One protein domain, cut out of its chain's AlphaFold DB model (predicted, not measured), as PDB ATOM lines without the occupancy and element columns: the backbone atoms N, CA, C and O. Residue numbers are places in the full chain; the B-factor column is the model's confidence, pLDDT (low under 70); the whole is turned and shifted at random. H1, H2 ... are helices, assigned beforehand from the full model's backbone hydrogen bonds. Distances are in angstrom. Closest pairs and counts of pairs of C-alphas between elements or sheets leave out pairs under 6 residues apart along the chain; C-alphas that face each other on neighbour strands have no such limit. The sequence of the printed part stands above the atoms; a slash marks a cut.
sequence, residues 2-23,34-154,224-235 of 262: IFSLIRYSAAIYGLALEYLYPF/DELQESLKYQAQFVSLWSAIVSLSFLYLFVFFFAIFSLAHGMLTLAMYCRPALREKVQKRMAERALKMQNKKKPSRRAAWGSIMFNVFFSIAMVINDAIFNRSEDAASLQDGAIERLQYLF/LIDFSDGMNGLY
ATOM      1  N   ILE A   2      28.650  21.624 -39.842       45.12
ATOM      2  CA  ILE A   2      29.185  21.650 -41.227       45.12
ATOM      3  C   ILE A   2      30.095  20.451 -41.549       45.12
ATOM      4  O   ILE A   2      29.878  19.774 -42.545       45.12
ATOM      5  N   PHE A   3      31.054  20.122 -40.676       50.22
ATOM      6  CA  PHE A   3      31.939  18.963 -40.872       50.22
ATOM      7  C   PHE A   3      31.194  17.626 -40.947       50.22
ATOM      8  O   PHE A   3      31.516  16.793 -41.786       50.22
ATOM      9  N   SER A   4      30.178  17.425 -40.103       57.03
ATOM     10  CA  SER A   4      29.330  16.232 -40.167       57.03
ATOM     11  C   SER A   4      28.553  16.191 -41.479       57.03
ATOM     12  O   SER A   4      28.499  15.149 -42.110       57.03
ATOM     13  N   LEU A   5      28.020  17.330 -41.925       64.44
ATOM     14  CA  LEU A   5      27.250  17.449 -43.163       64.44
ATOM     15  C   LEU A   5      28.108  17.140 -44.398       64.44
ATOM     16  O   LEU A   5      27.702  16.333 -45.217       64.44
ATOM     17  N   ILE A   6      29.333  17.674 -44.468       64.06
ATOM     18  CA  ILE A   6      30.311  17.343 -45.520       64.06
ATOM     19  C   ILE A   6      30.639  15.848 -45.499       64.06
ATOM     20  O   ILE A   6      30.684  15.209 -46.547       64.06
ATOM     21  N   ARG A   7      30.824  15.270 -44.306       64.31
ATOM     22  CA  ARG A   7      31.108  13.840 -44.152       64.31
ATOM     23  C   ARG A   7      29.938  12.968 -44.608       64.31
ATOM     24  O   ARG A   7      30.164  11.963 -45.270       64.31
ATOM     25  N   TYR A   8      28.706  13.352 -44.273       67.12
ATOM     26  CA  TYR A   8      27.500  12.668 -44.734       67.12
ATOM     27  C   TYR A   8      27.339  12.796 -46.244       67.12
ATOM     28  O   TYR A   8      27.078  11.793 -46.892       67.12
ATOM     29  N   SER A   9      27.557  13.980 -46.816       67.69
ATOM     30  CA  SER A   9      27.481  14.187 -48.262       67.69
ATOM     31  C   SER A   9      28.524  13.366 -49.016       67.69
ATOM     32  O   SER A   9      28.176  12.726 -49.998       67.69
ATOM     33  N   ALA A  10      29.775  13.321 -48.543       66.00
ATOM     34  CA  ALA A  10      30.830  12.506 -49.154       66.00
ATOM     35  C   ALA A  10      30.515  11.006 -49.075       66.00
ATOM     36  O   ALA A  10      30.713  10.270 -50.035       66.00
ATOM     37  N   ALA A  11      29.967  10.563 -47.947       65.38
ATOM     38  CA  ALA A  11      29.590   9.177 -47.741       65.38
ATOM     39  C   ALA A  11      28.345   8.760 -48.540       65.38
ATOM     40  O   ALA A  11      28.342   7.693 -49.138       65.38
ATOM     41  N   ILE A  12      27.310   9.606 -48.606       72.75
ATOM     42  CA  ILE A  12      26.134   9.389 -49.462       72.75
ATOM     43  C   ILE A  12      26.553   9.401 -50.931       72.75
ATOM     44  O   ILE A  12      26.062   8.583 -51.697       72.75
ATOM     45  N   TYR A  13      27.473  10.284 -51.320       71.06
ATOM     46  CA  TYR A  13      28.033  10.309 -52.668       71.06
ATOM     47  C   TYR A  13      28.786   9.012 -52.991       71.06
ATOM     48  O   TYR A  13      28.526   8.409 -54.025       71.06
ATOM     49  N   GLY A  14      29.643   8.532 -52.082       65.06
ATOM     50  CA  GLY A  14      30.325   7.241 -52.225       65.06
ATOM     51  C   GLY A  14      29.348   6.066 -52.330       65.06
ATOM     52  O   GLY A  14      29.441   5.283 -53.267       65.06
ATOM     53  N   LEU A  15      28.351   5.999 -51.443       66.25
ATOM     54  CA  LEU A  15      27.311   4.964 -51.469       66.25
ATOM     55  C   LEU A  15      26.426   5.044 -52.717       66.25
ATOM     56  O   LEU A  15      26.001   4.017 -53.231       66.25
ATOM     57  N   ALA A  16      26.131   6.246 -53.216       68.56
ATOM     58  CA  ALA A  16      25.383   6.426 -54.455       68.56
ATOM     59  C   ALA A  16      26.196   5.935 -55.656       68.56
ATOM     60  O   ALA A  16      25.648   5.247 -56.512       68.56
ATOM     61  N   LEU A  17      27.499   6.229 -55.696       65.50
ATOM     62  CA  LEU A  17      28.398   5.697 -56.718       65.50
ATOM     63  C   LEU A  17      28.512   4.170 -56.637       65.50
ATOM     64  O   LEU A  17      28.468   3.521 -57.674       65.50
ATOM     65  N   GLU A  18      28.587   3.594 -55.435       63.19
ATOM     66  CA  GLU A  18      28.608   2.140 -55.211       63.19
ATOM     67  C   GLU A  18      27.272   1.453 -55.540       63.19
ATOM     68  O   GLU A  18      27.250   0.356 -56.086       63.19
ATOM     69  N   TYR A  19      26.134   2.093 -55.266       63.53
ATOM     70  CA  TYR A  19      24.818   1.577 -55.655       63.53
ATOM     71  C   TYR A  19      24.606   1.617 -57.172       63.53
ATOM     72  O   TYR A  19      23.903   0.773 -57.723       63.53
ATOM     73  N   LEU A  20      25.222   2.588 -57.848       62.38
ATOM     74  CA  LEU A  20      25.279   2.674 -59.308       62.38
ATOM     75  C   LEU A  20      26.390   1.788 -59.906       62.38
ATOM     76  O   LEU A  20      26.457   1.638 -61.122       62.38
ATOM     77  N   TYR A  21      27.233   1.183 -59.063       52.19
ATOM     78  CA  TYR A  21      28.377   0.360 -59.446       52.19
ATOM     79  C   TYR A  21      28.046  -1.031 -59.999       52.19
ATOM     80  O   TYR A  21      28.853  -1.522 -60.795       52.19
ATOM     81  N   PRO A  22      26.892  -1.689 -59.731       53.19
ATOM     82  CA  PRO A  22      26.414  -2.604 -60.732       53.19
ATOM     83  C   PRO A  22      25.903  -1.715 -61.865       53.19
ATOM     84  O   PRO A  22      24.712  -1.421 -61.953       53.19
ATOM     85  N   PHE A  23      26.793  -1.403 -62.806       51.00
ATOM     86  CA  PHE A  23      26.446  -1.217 -64.215       51.00
ATOM     87  C   PHE A  23      25.869  -2.533 -64.783       51.00
ATOM     88  O   PHE A  23      26.208  -2.973 -65.877       51.00
ATOM     89  N   ASP A  34      34.208   2.636 -71.406       74.31
ATOM     90  CA  ASP A  34      35.109   1.929 -70.484       74.31
ATOM     91  C   ASP A  34      35.979   2.910 -69.670       74.31
ATOM     92  O   ASP A  34      36.133   2.760 -68.459       74.31
ATOM     93  N   GLU A  35      36.447   3.993 -70.303       79.25
ATOM     94  CA  GLU A  35      37.199   5.072 -69.641       79.25
ATOM     95  C   GLU A  35      36.387   5.782 -68.543       79.25
ATOM     96  O   GLU A  35      36.913   6.120 -67.480       79.25
ATOM     97  N   LEU A  36      35.091   6.015 -68.777       75.44
ATOM     98  CA  LEU A  36      34.217   6.666 -67.801       75.44
ATOM     99  C   LEU A  36      33.917   5.723 -66.630       75.44
ATOM    100  O   LEU A  36      33.883   6.165 -65.482       75.44
ATOM    101  N   GLN A  37      33.760   4.428 -66.899       72.25
ATOM    102  CA  GLN A  37      33.586   3.408 -65.868       72.25
ATOM    103  C   GLN A  37      34.831   3.280 -64.977       72.25
ATOM    104  O   GLN A  37      34.709   3.250 -63.749       72.25
ATOM    105  N   GLU A  38      36.025   3.260 -65.569       78.06
ATOM    106  CA  GLU A  38      37.288   3.202 -64.828       78.06
ATOM    107  C   GLU A  38      37.519   4.474 -63.997       78.06
ATOM    108  O   GLU A  38      37.885   4.399 -62.819       78.06
ATOM    109  N   SER A  39      37.205   5.647 -64.557       80.75
ATOM    110  CA  SER A  39      37.274   6.921 -63.834       80.75
ATOM    111  C   SER A  39      36.324   6.956 -62.630       80.75
ATOM    112  O   SER A  39      36.730   7.329 -61.527       80.75
ATOM    113  N   LEU A  40      35.072   6.517 -62.806       76.06
ATOM    114  CA  LEU A  40      34.087   6.450 -61.722       76.06
ATOM    115  C   LEU A  40      34.489   5.437 -60.645       76.06
ATOM    116  O   LEU A  40      34.340   5.731 -59.458       76.06
ATOM    117  N   LYS A  41      35.063   4.291 -61.036       77.06
ATOM    118  CA  LYS A  41      35.643   3.315 -60.102       77.06
ATOM    119  C   LYS A  41      36.736   3.958 -59.255       77.06
ATOM    120  O   LYS A  41      36.678   3.877 -58.030       77.06
ATOM    121  N   TYR A  42      37.678   4.659 -59.881       81.44
ATOM    122  CA  TYR A  42      38.748   5.345 -59.159       81.44
ATOM    123  C   TYR A  42      38.208   6.414 -58.196       81.44
ATOM    124  O   TYR A  42      38.636   6.494 -57.043       81.44
ATOM    125  N   GLN A  43      37.227   7.210 -58.631       77.69
ATOM    126  CA  GLN A  43      36.596   8.224 -57.783       77.69
ATOM    127  C   GLN A  43      35.862   7.609 -56.585       77.69
ATOM    128  O   GLN A  43      36.029   8.090 -55.464       77.69
ATOM    129  N   ALA A  44      35.086   6.544 -56.795       78.94
ATOM    130  CA  ALA A  44      34.376   5.845 -55.726       78.94
ATOM    131  C   ALA A  44      35.357   5.259 -54.700       78.94
ATOM    132  O   ALA A  44      35.213   5.500 -53.501       78.94
ATOM    133  N   GLN A  45      36.416   4.592 -55.169       82.12
ATOM    134  CA  GLN A  45      37.479   4.052 -54.319       82.12
ATOM    135  C   GLN A  45      38.178   5.146 -53.506       82.12
ATOM    136  O   GLN A  45      38.400   4.989 -52.306       82.12
ATOM    137  N   PHE A  46      38.495   6.277 -54.139       84.06
ATOM    138  CA  PHE A  46      39.137   7.407 -53.476       84.06
ATOM    139  C   PHE A  46      38.235   8.032 -52.403       84.06
ATOM    140  O   PHE A  46      38.676   8.262 -51.275       84.06
ATOM    141  N   VAL A  47      36.963   8.281 -52.726       83.31
ATOM    142  CA  VAL A  47      35.990   8.850 -51.782       83.31
ATOM    143  C   VAL A  47      35.729   7.892 -50.623       83.31
ATOM    144  O   VAL A  47      35.693   8.341 -49.473       83.31
ATOM    145  N   SER A  48      35.591   6.592 -50.895       84.81
ATOM    146  CA  SER A  48      35.436   5.559 -49.867       84.81
ATOM    147  C   SER A  48      36.644   5.533 -48.931       84.81
ATOM    148  O   SER A  48      36.474   5.656 -47.716       84.81
ATOM    149  N   LEU A  49      37.862   5.503 -49.484       87.06
ATOM    150  CA  LEU A  49      39.103   5.489 -48.709       87.06
ATOM    151  C   LEU A  49      39.196   6.697 -47.770       87.06
ATOM    152  O   LEU A  49      39.395   6.543 -46.564       87.06
ATOM    153  N   TRP A  50      39.019   7.912 -48.292       86.06
ATOM    154  CA  TRP A  50      39.088   9.119 -47.466       86.06
ATOM    155  C   TRP A  50      37.963   9.191 -46.438       86.06
ATOM    156  O   TRP A  50      38.195   9.598 -45.297       86.06
ATOM    157  N   SER A  51      36.759   8.752 -46.800       85.75
ATOM    158  CA  SER A  51      35.634   8.696 -45.868       85.75
ATOM    159  C   SER A  51      35.882   7.698 -44.737       85.75
ATOM    160  O   SER A  51      35.556   7.994 -43.582       85.75
ATOM    161  N   ALA A  52      36.503   6.552 -45.031       87.69
ATOM    162  CA  ALA A  52      36.920   5.564 -44.045       87.69
ATOM    163  C   ALA A  52      38.034   6.107 -43.140       87.69
ATOM    164  O   ALA A  52      37.915   6.001 -41.921       87.69
ATOM    165  N   ILE A  53      39.053   6.778 -43.694       88.56
ATOM    166  CA  ILE A  53      40.125   7.427 -42.916       88.56
ATOM    167  C   ILE A  53      39.543   8.456 -41.941       88.56
ATOM    168  O   ILE A  53      39.819   8.397 -40.743       88.56
ATOM    169  N   VAL A  54      38.693   9.372 -42.417       87.25
ATOM    170  CA  VAL A  54      38.061  10.396 -41.567       87.25
ATOM    171  C   VAL A  54      37.165   9.755 -40.502       87.25
ATOM    172  O   VAL A  54      37.140  10.200 -39.352       87.25
ATOM    173  N   SER A  55      36.435   8.699 -40.862       89.44
ATOM    174  CA  SER A  55      35.582   7.951 -39.935       89.44
ATOM    175  C   SER A  55      36.390   7.246 -38.850       89.44
ATOM    176  O   SER A  55      36.031   7.319 -37.674       89.44
ATOM    177  N   LEU A  56      37.511   6.632 -39.220       90.31
ATOM    178  CA  LEU A  56      38.422   5.973 -38.296       90.31
ATOM    179  C   LEU A  56      39.081   6.986 -37.353       90.31
ATOM    180  O   LEU A  56      39.086   6.777 -36.140       90.31
ATOM    181  N   SER A  57      39.538   8.131 -37.868       88.31
ATOM    182  CA  SER A  57      40.034   9.242 -37.045       88.31
ATOM    183  C   SER A  57      38.995   9.719 -36.028       88.31
ATOM    184  O   SER A  57      39.317   9.902 -34.853       88.31
ATOM    185  N   PHE A  58      37.734   9.872 -36.443       86.62
ATOM    186  CA  PHE A  58      36.647  10.237 -35.532       86.62
ATOM    187  C   PHE A  58      36.439   9.190 -34.429       86.62
ATOM    188  O   PHE A  58      36.307   9.564 -33.265       86.62
ATOM    189  N   LEU A  59      36.442   7.896 -34.769       90.00
ATOM    190  CA  LEU A  59      36.296   6.814 -33.787       90.00
ATOM    191  C   LEU A  59      37.434   6.822 -32.761       90.00
ATOM    192  O   LEU A  59      37.171   6.734 -31.563       90.00
ATOM    193  N   TYR A  60      38.681   6.997 -33.206       89.31
ATOM    194  CA  TYR A  60      39.830   7.106 -32.304       89.31
ATOM    195  C   TYR A  60      39.711   8.295 -31.354       89.31
ATOM    196  O   TYR A  60      39.909   8.139 -30.150       89.31
ATOM    197  N   LEU A  61      39.348   9.471 -31.874       85.88
ATOM    198  CA  LEU A  61      39.132  10.656 -31.047       85.88
ATOM    199  C   LEU A  61      37.995  10.434 -30.048       85.88
ATOM    200  O   LEU A  61      38.139  10.778 -28.878       85.88
ATOM    201  N   PHE A  62      36.889   9.828 -30.481       86.19
ATOM    202  CA  PHE A  62      35.765   9.511 -29.608       86.19
ATOM    203  C   PHE A  62      36.192   8.604 -28.445       86.19
ATOM    204  O   PHE A  62      35.929   8.935 -27.289       86.19
ATOM    205  N   VAL A  63      36.911   7.513 -28.732       88.12
ATOM    206  CA  VAL A  63      37.431   6.593 -27.706       88.12
ATOM    207  C   VAL A  63      38.428   7.296 -26.786       88.12
ATOM    208  O   VAL A  63      38.363   7.127 -25.570       88.12
ATOM    209  N   PHE A  64      39.316   8.128 -27.333       85.44
ATOM    210  CA  PHE A  64      40.283   8.887 -26.547       85.44
ATOM    211  C   PHE A  64      39.611   9.859 -25.572       85.44
ATOM    212  O   PHE A  64      39.921   9.851 -24.380       85.44
ATOM    213  N   PHE A  65      38.653  10.659 -26.047       82.94
ATOM    214  CA  PHE A  65      37.899  11.560 -25.180       82.94
ATOM    215  C   PHE A  65      37.096  10.782 -24.144       82.94
ATOM    216  O   PHE A  65      37.128  11.138 -22.969       82.94
ATOM    217  N   PHE A  66      36.428   9.697 -24.544       84.62
ATOM    218  CA  PHE A  66      35.693   8.842 -23.616       84.62
ATOM    219  C   PHE A  66      36.601   8.289 -22.509       84.62
ATOM    220  O   PHE A  66      36.220   8.318 -21.338       84.62
ATOM    221  N   ALA A  67      37.819   7.856 -22.847       84.94
ATOM    222  CA  ALA A  67      38.805   7.386 -21.880       84.94
ATOM    223  C   ALA A  67      39.250   8.504 -20.924       84.94
ATOM    224  O   ALA A  67      39.226   8.308 -19.709       84.94
ATOM    225  N   ILE A  68      39.582   9.693 -21.444       83.75
ATOM    226  CA  ILE A  68      39.942  10.856 -20.617       83.75
ATOM    227  C   ILE A  68      38.805  11.219 -19.663       83.75
ATOM    228  O   ILE A  68      39.049  11.390 -18.471       83.75
ATOM    229  N   PHE A  69      37.567  11.319 -20.157       80.44
ATOM    230  CA  PHE A  69      36.410  11.663 -19.327       80.44
ATOM    231  C   PHE A  69      36.119  10.592 -18.281       80.44
ATOM    232  O   PHE A  69      35.833  10.928 -17.133       80.44
ATOM    233  N   SER A  70      36.230   9.315 -18.642       78.94
ATOM    234  CA  SER A  70      36.031   8.206 -17.707       78.94
ATOM    235  C   SER A  70      37.079   8.222 -16.594       78.94
ATOM    236  O   SER A  70      36.727   8.108 -15.421       78.94
ATOM    237  N   LEU A  71      38.353   8.443 -16.937       82.50
ATOM    238  CA  LEU A  71      39.443   8.582 -15.967       82.50
ATOM    239  C   LEU A  71      39.233   9.798 -15.063       82.50
ATOM    240  O   LEU A  71      39.285   9.680 -13.843       82.50
ATOM    241  N   ALA A  72      38.937  10.953 -15.650       79.56
ATOM    242  CA  ALA A  72      38.626  12.187 -14.940       79.56
ATOM    243  C   ALA A  72      37.474  12.014 -13.936       79.56
ATOM    244  O   ALA A  72      37.591  12.397 -12.770       79.56
ATOM    245  N   HIS A  73      36.375  11.401 -14.375       76.06
ATOM    246  CA  HIS A  73      35.214  11.132 -13.537       76.06
ATOM    247  C   HIS A  73      35.524  10.110 -12.439       76.06
ATOM    248  O   HIS A  73      35.110  10.296 -11.292       76.06
ATOM    249  N   GLY A  74      36.281   9.057 -12.755       75.56
ATOM    250  CA  GLY A  74      36.750   8.074 -11.780       75.56
ATOM    251  C   GLY A  74      37.609   8.715 -10.690       75.56
ATOM    252  O   GLY A  74      37.334   8.536  -9.505       75.56
ATOM    253  N   MET A  75      38.575   9.551 -11.080       77.94
ATOM    254  CA  MET A  75      39.433  10.294 -10.152       77.94
ATOM    255  C   MET A  75      38.633  11.257  -9.270       77.94
ATOM    256  O   MET A  75      38.865  11.319  -8.064       77.94
ATOM    257  N   LEU A  76      37.658  11.975  -9.838       77.25
ATOM    258  CA  LEU A  76      36.772  12.854  -9.071       77.25
ATOM    259  C   LEU A  76      35.913  12.060  -8.076       77.25
ATOM    260  O   LEU A  76      35.764  12.467  -6.926       77.25
ATOM    261  N   THR A  77      35.370  10.920  -8.501       76.00
ATOM    262  CA  THR A  77      34.558  10.041  -7.647       76.00
ATOM    263  C   THR A  77      35.381   9.510  -6.479       76.00
ATOM    264  O   THR A  77      34.930   9.568  -5.335       76.00
ATOM    265  N   LEU A  78      36.613   9.073  -6.743       80.25
ATOM    266  CA  LEU A  78      37.544   8.631  -5.711       80.25
ATOM    267  C   LEU A  78      37.905   9.775  -4.752       80.25
ATOM    268  O   LEU A  78      37.884   9.591  -3.539       80.25
ATOM    269  N   ALA A  79      38.163  10.978  -5.272       75.81
ATOM    270  CA  ALA A  79      38.437  12.152  -4.446       75.81
ATOM    271  C   ALA A  79      37.255  12.499  -3.525       75.81
ATOM    272  O   ALA A  79      37.465  12.792  -2.350       75.81
ATOM    273  N   MET A  80      36.017  12.423  -4.027       76.81
ATOM    274  CA  MET A  80      34.803  12.626  -3.226       76.81
ATOM    275  C   MET A  80      34.570  11.507  -2.204       76.81
ATOM    276  O   MET A  80      34.042  11.777  -1.128       76.81
ATOM    277  N   TYR A  81      34.954  10.267  -2.515       81.12
ATOM    278  CA  TYR A  81      34.889   9.150  -1.571       81.12
ATOM    279  C   TYR A  81      35.867   9.350  -0.408       81.12
ATOM    280  O   TYR A  81      35.484   9.233   0.753       81.12
ATOM    281  N   CYS A  82      37.111   9.730  -0.711       80.00
ATOM    282  CA  CYS A  82      38.136   9.977   0.302       80.00
ATOM    283  C   CYS A  82      37.902  11.272   1.100       80.00
ATOM    284  O   CYS A  82      38.459  11.421   2.186       80.00
ATOM    285  N   ARG A  83      37.119  12.230   0.576       77.69
ATOM    286  CA  ARG A  83      36.857  13.533   1.211       77.69
ATOM    287  C   ARG A  83      35.357  13.864   1.243       77.69
ATOM    288  O   ARG A  83      34.848  14.483   0.305       77.69
ATOM    289  N   PRO A  84      34.641  13.549   2.338       79.75
ATOM    290  CA  PRO A  84      33.205  13.823   2.444       79.75
ATOM    291  C   PRO A  84      32.865  15.324   2.394       79.75
ATOM    292  O   PRO A  84      31.865  15.698   1.787       79.75
ATOM    293  N   ALA A  85      33.735  16.202   2.910       77.06
ATOM    294  CA  ALA A  85      33.555  17.656   2.818       77.06
ATOM    295  C   ALA A  85      33.539  18.170   1.361       77.06
ATOM    296  O   ALA A  85      32.774  19.071   1.011       77.06
ATOM    297  N   LEU A  86      34.344  17.563   0.479       73.19
ATOM    298  CA  LEU A  86      34.329  17.857  -0.956       73.19
ATOM    299  C   LEU A  86      33.011  17.398  -1.592       73.19
ATOM    300  O   LEU A  86      32.427  18.126  -2.395       73.19
ATOM    301  N   ARG A  87      32.524  16.211  -1.214       77.50
ATOM    302  CA  ARG A  87      31.257  15.658  -1.708       77.50
ATOM    303  C   ARG A  87      30.080  16.585  -1.405       77.50
ATOM    304  O   ARG A  87      29.298  16.865  -2.311       77.50
ATOM    305  N   GLU A  88      29.978  17.099  -0.180       79.19
ATOM    306  CA  GLU A  88      28.915  18.038   0.204       79.19
ATOM    307  C   GLU A  88      28.970  19.336  -0.611       79.19
ATOM    308  O   GLU A  88      27.949  19.784  -1.142       79.19
ATOM    309  N   LYS A  89      30.167  19.911  -0.798       77.25
ATOM    310  CA  LYS A  89      30.352  21.121  -1.618       77.25
ATOM    311  C   LYS A  89      29.955  20.898  -3.082       77.25
ATOM    312  O   LYS A  89      29.257  21.737  -3.656       77.25
ATOM    313  N   VAL A  90      30.367  19.776  -3.682       76.56
ATOM    314  CA  VAL A  90      30.009  19.419  -5.067       76.56
ATOM    315  C   VAL A  90      28.495  19.220  -5.200       76.56
ATOM    316  O   VAL A  90      27.884  19.763  -6.120       76.56
ATOM    317  N   GLN A  91      27.865  18.492  -4.273       79.12
ATOM    318  CA  GLN A  91      26.418  18.253  -4.292       79.12
ATOM    319  C   GLN A  91      25.613  19.546  -4.131       79.12
ATOM    320  O   GLN A  91      24.660  19.764  -4.881       79.12
ATOM    321  N   LYS A  92      26.026  20.440  -3.223       80.88
ATOM    322  CA  LYS A  92      25.378  21.742  -3.023       80.88
ATOM    323  C   LYS A  92      25.417  22.597  -4.293       80.88
ATOM    324  O   LYS A  92      24.378  23.092  -4.725       80.88
ATOM    325  N   ARG A  93      26.577  22.704  -4.958       72.25
ATOM    326  CA  ARG A  93      26.684  23.435  -6.236       72.25
ATOM    327  C   ARG A  93      25.897  22.770  -7.368       72.25
ATOM    328  O   ARG A  93      25.290  23.479  -8.171       72.25
ATOM    329  N   MET A  94      25.865  21.436  -7.441       73.38
ATOM    330  CA  MET A  94      25.035  20.729  -8.425       73.38
ATOM    331  C   MET A  94      23.544  21.022  -8.225       73.38
ATOM    332  O   MET A  94      22.845  21.280  -9.204       73.38
ATOM    333  N   ALA A  95      23.068  21.055  -6.978       77.75
ATOM    334  CA  ALA A  95      21.691  21.424  -6.655       77.75
ATOM    335  C   ALA A  95      21.388  22.891  -7.020       77.75
ATOM    336  O   ALA A  95      20.383  23.170  -7.677       77.75
ATOM    337  N   GLU A  96      22.287  23.826  -6.693       78.38
ATOM    338  CA  GLU A  96      22.166  25.242  -7.077       78.38
ATOM    339  C   GLU A  96      22.129  25.436  -8.602       78.38
ATOM    340  O   GLU A  96      21.382  26.270  -9.119       78.38
ATOM    341  N   ARG A  97      22.913  24.655  -9.353       68.56
ATOM    342  CA  ARG A  97      22.890  24.661 -10.822       68.56
ATOM    343  C   ARG A  97      21.619  24.044 -11.386       68.56
ATOM    344  O   ARG A  97      21.062  24.601 -12.327       68.56
ATOM    345  N   ALA A  98      21.144  22.936 -10.820       70.94
ATOM    346  CA  ALA A  98      19.888  22.315 -11.229       70.94
ATOM    347  C   ALA A  98      18.710  23.291 -11.077       70.94
ATOM    348  O   ALA A  98      17.900  23.409 -11.997       70.94
ATOM    349  N   LEU A  99      18.688  24.064  -9.985       73.69
ATOM    350  CA  LEU A  99      17.740  25.162  -9.768       73.69
ATOM    351  C   LEU A  99      17.898  26.278 -10.811       73.69
ATOM    352  O   LEU A  99      16.927  26.657 -11.460       73.69
ATOM    353  N   LYS A 100      19.125  26.758 -11.060       69.12
ATOM    354  CA  LYS A 100      19.396  27.782 -12.093       69.12
ATOM    355  C   LYS A 100      19.039  27.326 -13.513       69.12
ATOM    356  O   LYS A 100      18.794  28.160 -14.384       69.12
ATOM    357  N   MET A 101      19.017  26.019 -13.763       63.09
ATOM    358  CA  MET A 101      18.695  25.436 -15.064       63.09
ATOM    359  C   MET A 101      17.213  25.145 -15.291       63.09
ATOM    360  O   MET A 101      16.860  24.890 -16.441       63.09
ATOM    361  N   GLN A 102      16.341  25.199 -14.275       60.84
ATOM    362  CA  GLN A 102      14.892  25.050 -14.499       60.84
ATOM    363  C   GLN A 102      14.338  26.126 -15.447       60.84
ATOM    364  O   GLN A 102      13.402  25.859 -16.193       60.84
ATOM    365  N   ASN A 103      14.972  27.303 -15.493       57.78
ATOM    366  CA  ASN A 103      14.538  28.431 -16.320       57.78
ATOM    367  C   ASN A 103      15.106  28.436 -17.752       57.78
ATOM    368  O   ASN A 103      14.821  29.358 -18.514       57.78
ATOM    369  N   LYS A 104      15.918  27.447 -18.149       60.31
ATOM    370  CA  LYS A 104      16.481  27.364 -19.508       60.31
ATOM    371  C   LYS A 104      15.884  26.176 -20.257       60.31
ATOM    372  O   LYS A 104      15.932  25.053 -19.761       60.31
ATOM    373  N   LYS A 105      15.375  26.403 -21.477       59.53
ATOM    374  CA  LYS A 105      15.010  25.317 -22.408       59.53
ATOM    375  C   LYS A 105      16.254  24.464 -22.660       59.53
ATOM    376  O   LYS A 105      17.175  24.904 -23.346       59.53
ATOM    377  N   LYS A 106      16.300  23.267 -22.072       57.38
ATOM    378  CA  LYS A 106      17.400  22.330 -22.291       57.38
ATOM    379  C   LYS A 106      17.256  21.677 -23.668       57.38
ATOM    380  O   LYS A 106      16.155  21.223 -23.991       57.38
ATOM    381  N   PRO A 107      18.333  21.581 -24.464       57.94
ATOM    382  CA  PRO A 107      18.358  20.647 -25.580       57.94
ATOM    383  C   PRO A 107      18.086  19.223 -25.068       57.94
ATOM    384  O   PRO A 107      18.468  18.851 -23.957       57.94
ATOM    385  N   SER A 108      17.361  18.422 -25.851       65.31
ATOM    386  CA  SER A 108      17.000  17.061 -25.446       65.31
ATOM    387  C   SER A 108      18.258  16.196 -25.335       65.31
ATOM    388  O   SER A 108      18.888  15.880 -26.344       65.31
ATOM    389  N   ARG A 109      18.592  15.745 -24.118       62.25
ATOM    390  CA  ARG A 109      19.655  14.751 -23.852       62.25
ATOM    391  C   ARG A 109      19.584  13.545 -24.779       62.25
ATOM    392  O   ARG A 109      20.603  13.050 -25.252       62.25
ATOM    393  N   ARG A 110      18.360  13.097 -25.063       66.12
ATOM    394  CA  ARG A 110      18.092  11.976 -25.962       66.12
ATOM    395  C   ARG A 110      18.485  12.294 -27.405       66.12
ATOM    396  O   ARG A 110      19.021  11.421 -28.076       66.12
ATOM    397  N   ALA A 111      18.265  13.526 -27.865       66.94
ATOM    398  CA  ALA A 111      18.682  13.964 -29.196       66.94
ATOM    399  C   ALA A 111      20.211  14.067 -29.302       66.94
ATOM    400  O   ALA A 111      20.790  13.589 -30.274       66.94
ATOM    401  N   ALA A 112      20.870  14.604 -28.270       66.00
ATOM    402  CA  ALA A 112      22.323  14.710 -28.246       66.00
ATOM    403  C   ALA A 112      23.010  13.338 -28.275       66.00
ATOM    404  O   ALA A 112      23.894  13.090 -29.097       66.00
ATOM    405  N   TRP A 113      22.544  12.419 -27.427       71.25
ATOM    406  CA  TRP A 113      23.021  11.040 -27.413       71.25
ATOM    407  C   TRP A 113      22.725  10.315 -28.728       71.25
ATOM    408  O   TRP A 113      23.604   9.656 -29.277       71.25
ATOM    409  N   GLY A 114      21.514  10.487 -29.269       70.62
ATOM    410  CA  GLY A 114      21.123   9.925 -30.561       70.62
ATOM    411  C   GLY A 114      22.052  10.366 -31.691       70.62
ATOM    412  O   GLY A 114      22.514   9.528 -32.456       70.62
ATOM    413  N   SER A 115      22.402  11.654 -31.745       74.06
ATOM    414  CA  SER A 115      23.351  12.187 -32.728       74.06
ATOM    415  C   SER A 115      24.746  11.573 -32.578       74.06
ATOM    416  O   SER A 115      25.338  11.143 -33.568       74.06
ATOM    417  N   ILE A 116      25.289  11.498 -31.359       77.31
ATOM    418  CA  ILE A 116      26.620  10.910 -31.123       77.31
ATOM    419  C   ILE A 116      26.640   9.444 -31.560       77.31
ATOM    420  O   ILE A 116      27.507   9.053 -32.341       77.31
ATOM    421  N   MET A 117      25.657   8.656 -31.118       80.88
ATOM    422  CA  MET A 117      25.563   7.242 -31.477       80.88
ATOM    423  C   MET A 117      25.408   7.060 -32.985       80.88
ATOM    424  O   MET A 117      26.105   6.235 -33.566       80.88
ATOM    425  N   PHE A 118      24.573   7.869 -33.638       80.44
ATOM    426  CA  PHE A 118      24.423   7.840 -35.090       80.44
ATOM    427  C   PHE A 118      25.752   8.103 -35.816       80.44
ATOM    428  O   PHE A 118      26.114   7.340 -36.707       80.44
ATOM    429  N   ASN A 119      26.536   9.104 -35.392       81.69
ATOM    430  CA  ASN A 119      27.864   9.358 -35.967       81.69
ATOM    431  C   ASN A 119      28.832   8.179 -35.743       81.69
ATOM    432  O   ASN A 119      29.635   7.872 -36.626       81.69
ATOM    433  N   VAL A 120      28.779   7.513 -34.586       86.06
ATOM    434  CA  VAL A 120      29.599   6.322 -34.298       86.06
ATOM    435  C   VAL A 120      29.210   5.170 -35.223       86.06
ATOM    436  O   VAL A 120      30.073   4.657 -35.932       86.06
ATOM    437  N   PHE A 121      27.921   4.823 -35.289       86.50
ATOM    438  CA  PHE A 121      27.415   3.778 -36.184       86.50
ATOM    439  C   PHE A 121      27.768   4.064 -37.642       86.50
ATOM    440  O   PHE A 121      28.286   3.192 -38.332       86.50
ATOM    441  N   PHE A 122      27.571   5.304 -38.089       84.50
ATOM    442  CA  PHE A 122      27.918   5.718 -39.441       84.50
ATOM    443  C   PHE A 122      29.423   5.608 -39.718       84.50
ATOM    444  O   PHE A 122      29.828   5.202 -40.798       84.50
ATOM    445  N   SER A 123      30.274   5.934 -38.739       87.50
ATOM    446  CA  SER A 123      31.730   5.780 -38.876       87.50
ATOM    447  C   SER A 123      32.138   4.325 -39.045       87.50
ATOM    448  O   SER A 123      32.958   4.015 -39.901       87.50
ATOM    449  N   ILE A 124      31.554   3.442 -38.233       89.06
ATOM    450  CA  ILE A 124      31.802   2.002 -38.308       89.06
ATOM    451  C   ILE A 124      31.349   1.474 -39.670       89.06
ATOM    452  O   ILE A 124      32.110   0.770 -40.327       89.06
ATOM    453  N   ALA A 125      30.156   1.871 -40.125       87.44
ATOM    454  CA  ALA A 125      29.627   1.475 -41.423       87.44
ATOM    455  C   ALA A 125      30.570   1.869 -42.569       87.44
ATOM    456  O   ALA A 125      30.896   1.012 -43.377       87.44
ATOM    457  N   MET A 126      31.084   3.104 -42.601       86.81
ATOM    458  CA  MET A 126      32.012   3.544 -43.658       86.81
ATOM    459  C   MET A 126      33.332   2.763 -43.668       86.81
ATOM    460  O   MET A 126      33.859   2.466 -44.734       86.81
ATOM    461  N   VAL A 127      33.867   2.420 -42.494       89.75
ATOM    462  CA  VAL A 127      35.097   1.615 -42.391       89.75
ATOM    463  C   VAL A 127      34.858   0.186 -42.880       89.75
ATOM    464  O   VAL A 127      35.674  -0.348 -43.626       89.75
ATOM    465  N   ILE A 128      33.736  -0.425 -42.489       87.69
ATOM    466  CA  ILE A 128      33.351  -1.766 -42.951       87.69
ATOM    467  C   ILE A 128      33.093  -1.760 -44.460       87.69
ATOM    468  O   ILE A 128      33.525  -2.674 -45.154       87.69
ATOM    469  N   ASN A 129      32.425  -0.725 -44.964       85.81
ATOM    470  CA  ASN A 129      32.121  -0.568 -46.378       85.81
ATOM    471  C   ASN A 129      33.402  -0.549 -47.217       85.81
ATOM    472  O   ASN A 129      33.557  -1.372 -48.115       85.81
ATOM    473  N   ASP A 130      34.372   0.295 -46.849       87.69
ATOM    474  CA  ASP A 130      35.667   0.330 -47.534       87.69
ATOM    475  C   ASP A 130      36.401  -1.016 -47.448       87.69
ATOM    476  O   ASP A 130      36.957  -1.480 -48.441       87.69
ATOM    477  N   ALA A 131      36.357  -1.680 -46.289       86.94
ATOM    478  CA  ALA A 131      36.987  -2.983 -46.104       86.94
ATOM    479  C   ALA A 131      36.392  -4.076 -47.009       86.94
ATOM    480  O   ALA A 131      37.128  -4.927 -47.500       86.94
ATOM    481  N   ILE A 132      35.075  -4.066 -47.231       84.69
ATOM    482  CA  ILE A 132      34.380  -5.088 -48.025       84.69
ATOM    483  C   ILE A 132      34.488  -4.796 -49.524       84.69
ATOM    484  O   ILE A 132      34.799  -5.705 -50.299       84.69
ATOM    485  N   PHE A 133      34.223  -3.555 -49.937       81.88
ATOM    486  CA  PHE A 133      34.110  -3.195 -51.353       81.88
ATOM    487  C   PHE A 133      35.457  -2.892 -52.019       81.88
ATOM    488  O   PHE A 133      35.583  -3.101 -53.222       81.88
ATOM    489  N   ASN A 134      36.481  -2.494 -51.254       82.44
ATOM    490  CA  ASN A 134      37.824  -2.192 -51.776       82.44
ATOM    491  C   ASN A 134      38.878  -3.234 -51.372       82.44
ATOM    492  O   ASN A 134      40.067  -2.917 -51.261       82.44
ATOM    493  N   ARG A 135      38.444  -4.476 -51.127       83.31
ATOM    494  CA  ARG A 135      39.333  -5.621 -50.881       83.31
ATOM    495  C   ARG A 135      40.123  -5.997 -52.136       83.31
ATOM    496  O   ARG A 135      39.653  -5.779 -53.250       83.31
ATOM    497  N   SER A 136      41.289  -6.612 -51.943       84.19
ATOM    498  CA  SER A 136      42.061  -7.179 -53.051       84.19
ATOM    499  C   SER A 136      41.253  -8.265 -53.771       84.19
ATOM    500  O   SER A 136      40.660  -9.135 -53.123       84.19
ATOM    501  N   GLU A 137      41.230  -8.210 -55.104       79.94
ATOM    502  CA  GLU A 137      40.617  -9.244 -55.949       79.94
ATOM    503  C   GLU A 137      41.385 -10.576 -55.839       79.94
ATOM    504  O   GLU A 137      40.782 -11.640 -55.965       79.94
ATOM    505  N   ASP A 138      42.672 -10.518 -55.473       85.81
ATOM    506  CA  ASP A 138      43.571 -11.672 -55.330       85.81
ATOM    507  C   ASP A 138      43.496 -12.354 -53.949       85.81
ATOM    508  O   ASP A 138      44.217 -13.318 -53.675       85.81
ATOM    509  N   ALA A 139      42.653 -11.858 -53.037       83.94
ATOM    510  CA  ALA A 139      42.562 -12.400 -51.685       83.94
ATOM    511  C   ALA A 139      41.952 -13.815 -51.668       83.94
ATOM    512  O   ALA A 139      40.897 -14.065 -52.253       83.94
ATOM    513  N   ALA A 140      42.572 -14.723 -50.905       82.31
ATOM    514  CA  ALA A 140      42.152 -16.125 -50.790       82.31
ATOM    515  C   ALA A 140      40.718 -16.302 -50.256       82.31
ATOM    516  O   ALA A 140      40.039 -17.275 -50.584       82.31
ATOM    517  N   SER A 141      40.239 -15.360 -49.442       89.44
ATOM    518  CA  SER A 141      38.860 -15.310 -48.968       89.44
ATOM    519  C   SER A 141      38.376 -13.865 -48.817       89.44
ATOM    520  O   SER A 141      39.164 -12.918 -48.756       89.44
ATOM    521  N   LEU A 142      37.052 -13.684 -48.721       82.06
ATOM    522  CA  LEU A 142      36.455 -12.375 -48.431       82.06
ATOM    523  C   LEU A 142      36.949 -11.823 -47.089       82.06
ATOM    524  O   LEU A 142      37.224 -10.630 -46.978       82.06
ATOM    525  N   GLN A 143      37.085 -12.697 -46.089       89.62
ATOM    526  CA  GLN A 143      37.575 -12.331 -44.767       89.62
ATOM    527  C   GLN A 143      39.023 -11.838 -44.826       89.62
ATOM    528  O   GLN A 143      39.315 -10.782 -44.271       89.62
ATOM    529  N   ASP A 144      39.906 -12.559 -45.519       88.44
ATOM    530  CA  ASP A 144      41.324 -12.193 -45.607       88.44
ATOM    531  C   ASP A 144      41.507 -10.853 -46.322       88.44
ATOM    532  O   ASP A 144      42.200  -9.973 -45.812       88.44
ATOM    533  N   GLY A 145      40.797 -10.646 -47.437       86.12
ATOM    534  CA  GLY A 145      40.843  -9.382 -48.174       86.12
ATOM    535  C   GLY A 145      40.308  -8.195 -47.365       86.12
ATOM    536  O   GLY A 145      40.873  -7.103 -47.421       86.12
ATOM    537  N   ALA A 146      39.254  -8.400 -46.567       88.12
ATOM    538  CA  ALA A 146      38.727  -7.358 -45.686       88.12
ATOM    539  C   ALA A 146      39.685  -7.035 -44.526       88.12
ATOM    540  O   ALA A 146      39.855  -5.866 -44.171       88.12
ATOM    541  N   ILE A 147      40.338  -8.048 -43.944       91.25
ATOM    542  CA  ILE A 147      41.337  -7.862 -42.883       91.25
ATOM    543  C   ILE A 147      42.552  -7.100 -43.419       91.25
ATOM    544  O   ILE A 147      42.992  -6.144 -42.782       91.25
ATOM    545  N   GLU A 148      43.069  -7.481 -44.586       91.75
ATOM    546  CA  GLU A 148      44.184  -6.793 -45.241       91.75
ATOM    547  C   GLU A 148      43.842  -5.319 -45.498       91.75
ATOM    548  O   GLU A 148      44.608  -4.414 -45.143       91.75
ATOM    549  N   ARG A 149      42.638  -5.052 -46.020       91.12
ATOM    550  CA  ARG A 149      42.177  -3.686 -46.269       91.12
ATOM    551  C   ARG A 149      42.037  -2.871 -44.983       91.12
ATOM    552  O   ARG A 149      42.450  -1.712 -44.946       91.12
ATOM    553  N   LEU A 150      41.528  -3.468 -43.905       90.94
ATOM    554  CA  LEU A 150      41.489  -2.823 -42.588       90.94
ATOM    555  C   LEU A 150      42.895  -2.489 -42.084       90.94
ATOM    556  O   LEU A 150      43.122  -1.372 -41.623       90.94
ATOM    557  N   GLN A 151      43.852  -3.413 -42.190       92.69
ATOM    558  CA  GLN A 151      45.241  -3.163 -41.790       92.69
ATOM    559  C   GLN A 151      45.851  -1.999 -42.577       92.69
ATOM    560  O   GLN A 151      46.475  -1.116 -41.982       92.69
ATOM    561  N   TYR A 152      45.601  -1.942 -43.887       91.31
ATOM    562  CA  TYR A 152      46.004  -0.821 -44.730       91.31
ATOM    563  C   TYR A 152      45.379   0.508 -44.276       91.31
ATOM    564  O   TYR A 152      46.082   1.519 -44.183       91.31
ATOM    565  N   LEU A 153      44.084   0.520 -43.933       91.44
ATOM    566  CA  LEU A 153      43.406   1.700 -43.389       91.44
ATOM    567  C   LEU A 153      44.010   2.149 -42.052       91.44
ATOM    568  O   LEU A 153      44.246   3.344 -41.853       91.44
ATOM    569  N   PHE A 154      44.299   1.220 -41.137       90.56
ATOM    570  CA  PHE A 154      44.958   1.536 -39.865       90.56
ATOM    571  C   PHE A 154      46.360   2.108 -40.084       90.56
ATOM    572  O   PHE A 154      46.705   3.125 -39.483       90.56
ATOM    573  N   LEU A 224      38.815  20.777  -7.876       56.22
ATOM    574  CA  LEU A 224      38.033  19.557  -8.117       56.22
ATOM    575  C   LEU A 224      36.561  19.895  -8.373       56.22
ATOM    576  O   LEU A 224      35.931  19.293  -9.242       56.22
ATOM    577  N   ILE A 225      36.035  20.897  -7.664       58.06
ATOM    578  CA  ILE A 225      34.685  21.421  -7.877       58.06
ATOM    579  C   ILE A 225      34.595  22.144  -9.229       58.06
ATOM    580  O   ILE A 225      33.682  21.851  -9.990       58.06
ATOM    581  N   ASP A 226      35.550  23.008  -9.579       59.94
ATOM    582  CA  ASP A 226      35.598  23.701 -10.876       59.94
ATOM    583  C   ASP A 226      35.799  22.728 -12.049       59.94
ATOM    584  O   ASP A 226      35.264  22.933 -13.138       59.94
ATOM    585  N   PHE A 227      36.533  21.637 -11.832       60.00
ATOM    586  CA  PHE A 227      36.698  20.562 -12.804       60.00
ATOM    587  C   PHE A 227      35.409  19.753 -12.984       60.00
ATOM    588  O   PHE A 227      35.001  19.508 -14.117       60.00
ATOM    589  N   SER A 228      34.724  19.402 -11.891       58.44
ATOM    590  CA  SER A 228      33.379  18.804 -11.919       58.44
ATOM    591  C   SER A 228      32.387  19.700 -12.673       58.44
ATOM    592  O   SER A 228      31.663  19.268 -13.572       58.44
ATOM    593  N   ASP A 229      32.428  20.994 -12.371       58.69
ATOM    594  CA  ASP A 229      31.641  22.041 -13.005       58.69
ATOM    595  C   ASP A 229      31.970  22.210 -14.496       58.69
ATOM    596  O   ASP A 229      31.068  22.473 -15.299       58.69
ATOM    597  N   GLY A 230      33.245  22.059 -14.856       58.56
ATOM    598  CA  GLY A 230      33.752  22.060 -16.222       58.56
ATOM    599  C   GLY A 230      33.309  20.828 -17.001       58.56
ATOM    600  O   GLY A 230      32.855  20.980 -18.130       58.56
ATOM    601  N   MET A 231      33.348  19.634 -16.398       57.84
ATOM    602  CA  MET A 231      32.824  18.408 -17.007       57.84
ATOM    603  C   MET A 231      31.322  18.522 -17.268       57.84
ATOM    604  O   MET A 231      30.882  18.255 -18.382       57.84
ATOM    605  N   ASN A 232      30.545  19.005 -16.293       55.22
ATOM    606  CA  ASN A 232      29.110  19.248 -16.468       55.22
ATOM    607  C   ASN A 232      28.825  20.283 -17.571       55.22
ATOM    608  O   ASN A 232      27.964  20.059 -18.419       55.22
ATOM    609  N   GLY A 233      29.600  21.371 -17.636       54.38
ATOM    610  CA  GLY A 233      29.496  22.358 -18.716       54.38
ATOM    611  C   GLY A 233      29.922  21.819 -20.089       54.38
ATOM    612  O   GLY A 233      29.463  22.310 -21.119       54.38
ATOM    613  N   LEU A 234      30.786  20.806 -20.127       53.22
ATOM    614  CA  LEU A 234      31.203  20.130 -21.353       53.22
ATOM    615  C   LEU A 234      30.123  19.156 -21.836       53.22
ATOM    616  O   LEU A 234      29.829  19.156 -23.028       53.22
ATOM    617  N   TYR A 235      29.450  18.444 -20.926       54.16
ATOM    618  CA  TYR A 235      28.215  17.712 -21.228       54.16
ATOM    619  C   TYR A 235      27.137  18.646 -21.797       54.16
ATOM    620  O   TYR A 235      26.576  18.353 -22.846       54.16
TER     621      TYR A 235
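This is residues 2 to 23, 34 to 154 and 224 to 235 of the 262 residues of an uncharacterized protein of Gymnopus androsaceus JB14 (UniProt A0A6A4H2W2). One very long helix, H2, makes the long axis, and H4 crosses its first half, while H3 turns back from its far end, so that H2, H3 and H4 outline a long, open triangle. H6 sits in the corner between H2 and H3; near the crossing, H1 and H4 join H2 in a loose up-and-down bundle, each helix running against the one before it, and H5 packs across the end of H4. You have 155 printed residues with six named helices, H1 to H6 in chain order, and no named strand: all helix. The whole is a rod, only just extended and close to loose, with a radius of gyration of the C-alphas of 22.7 A and spans of 73 by 35 by 18 A.

Start at H1, residues 2 to 19, which touches residues 40 to 51 of H2, residues 34 to 82; the closest C-alphas, of Gly 14 and Ala 44, are 5.5 A apart, at a steep tilt of 43 degrees, opposite ways. H2 is the hub, touching five helices. It touches H3, residues 84 to 101, only at the corner, where the C-alphas of Met 80 and Arg 87 come closest at 4.9 A. Look next at H4, residues 109 to 133: it touches H2 at a steep tilt of 43 degrees, opposite ways, with Ser 55 and Ser 123 the closest C-alphas at 4.5 A. H4 touches H5, residues 142 to 154, at Ala 131 and Ala 146, their closest C-alphas, 4.7 A apart. H6, residues 224 to 235, touches H3, with the C-alphas of Val 90 and Ile 225 closest at 5.8 A. H3 and H4 are apart. In all six helices every O i to N i+4 pair is within hydrogen-bond range.

Find C-alpha 2 at (29.185, 21.650, -41.227); from there H1 runs 25.1 A to Tyr 19. H2 runs 71.3 A from C-alpha 34 at (35.109, 1.929, -70.484) to Cys 82. H3 then covers 25.5 A, H4 35.9 A and H5 18.4 A. H6 covers 16.5 A and ends at C-alpha 235, at (28.215, 17.712, -21.228).

The farthest C-alphas, of Asp 34 and Ala 85, are 75.0 A apart. Residues 24 to 33 are not printed, with 11.1 A between C-alphas 23 and 34; residues 155 to 223 are not printed, with 37.2 A between C-alphas 154 and 224. Of the links printed whole, H2 to H3 is tight, and H3 to H4 and H4 to H5 are short. In the B-factor column, look for pLDDT under 70 at residues 2 to 11, 14 to 23, 97, 100 to 112 and 224 to 235.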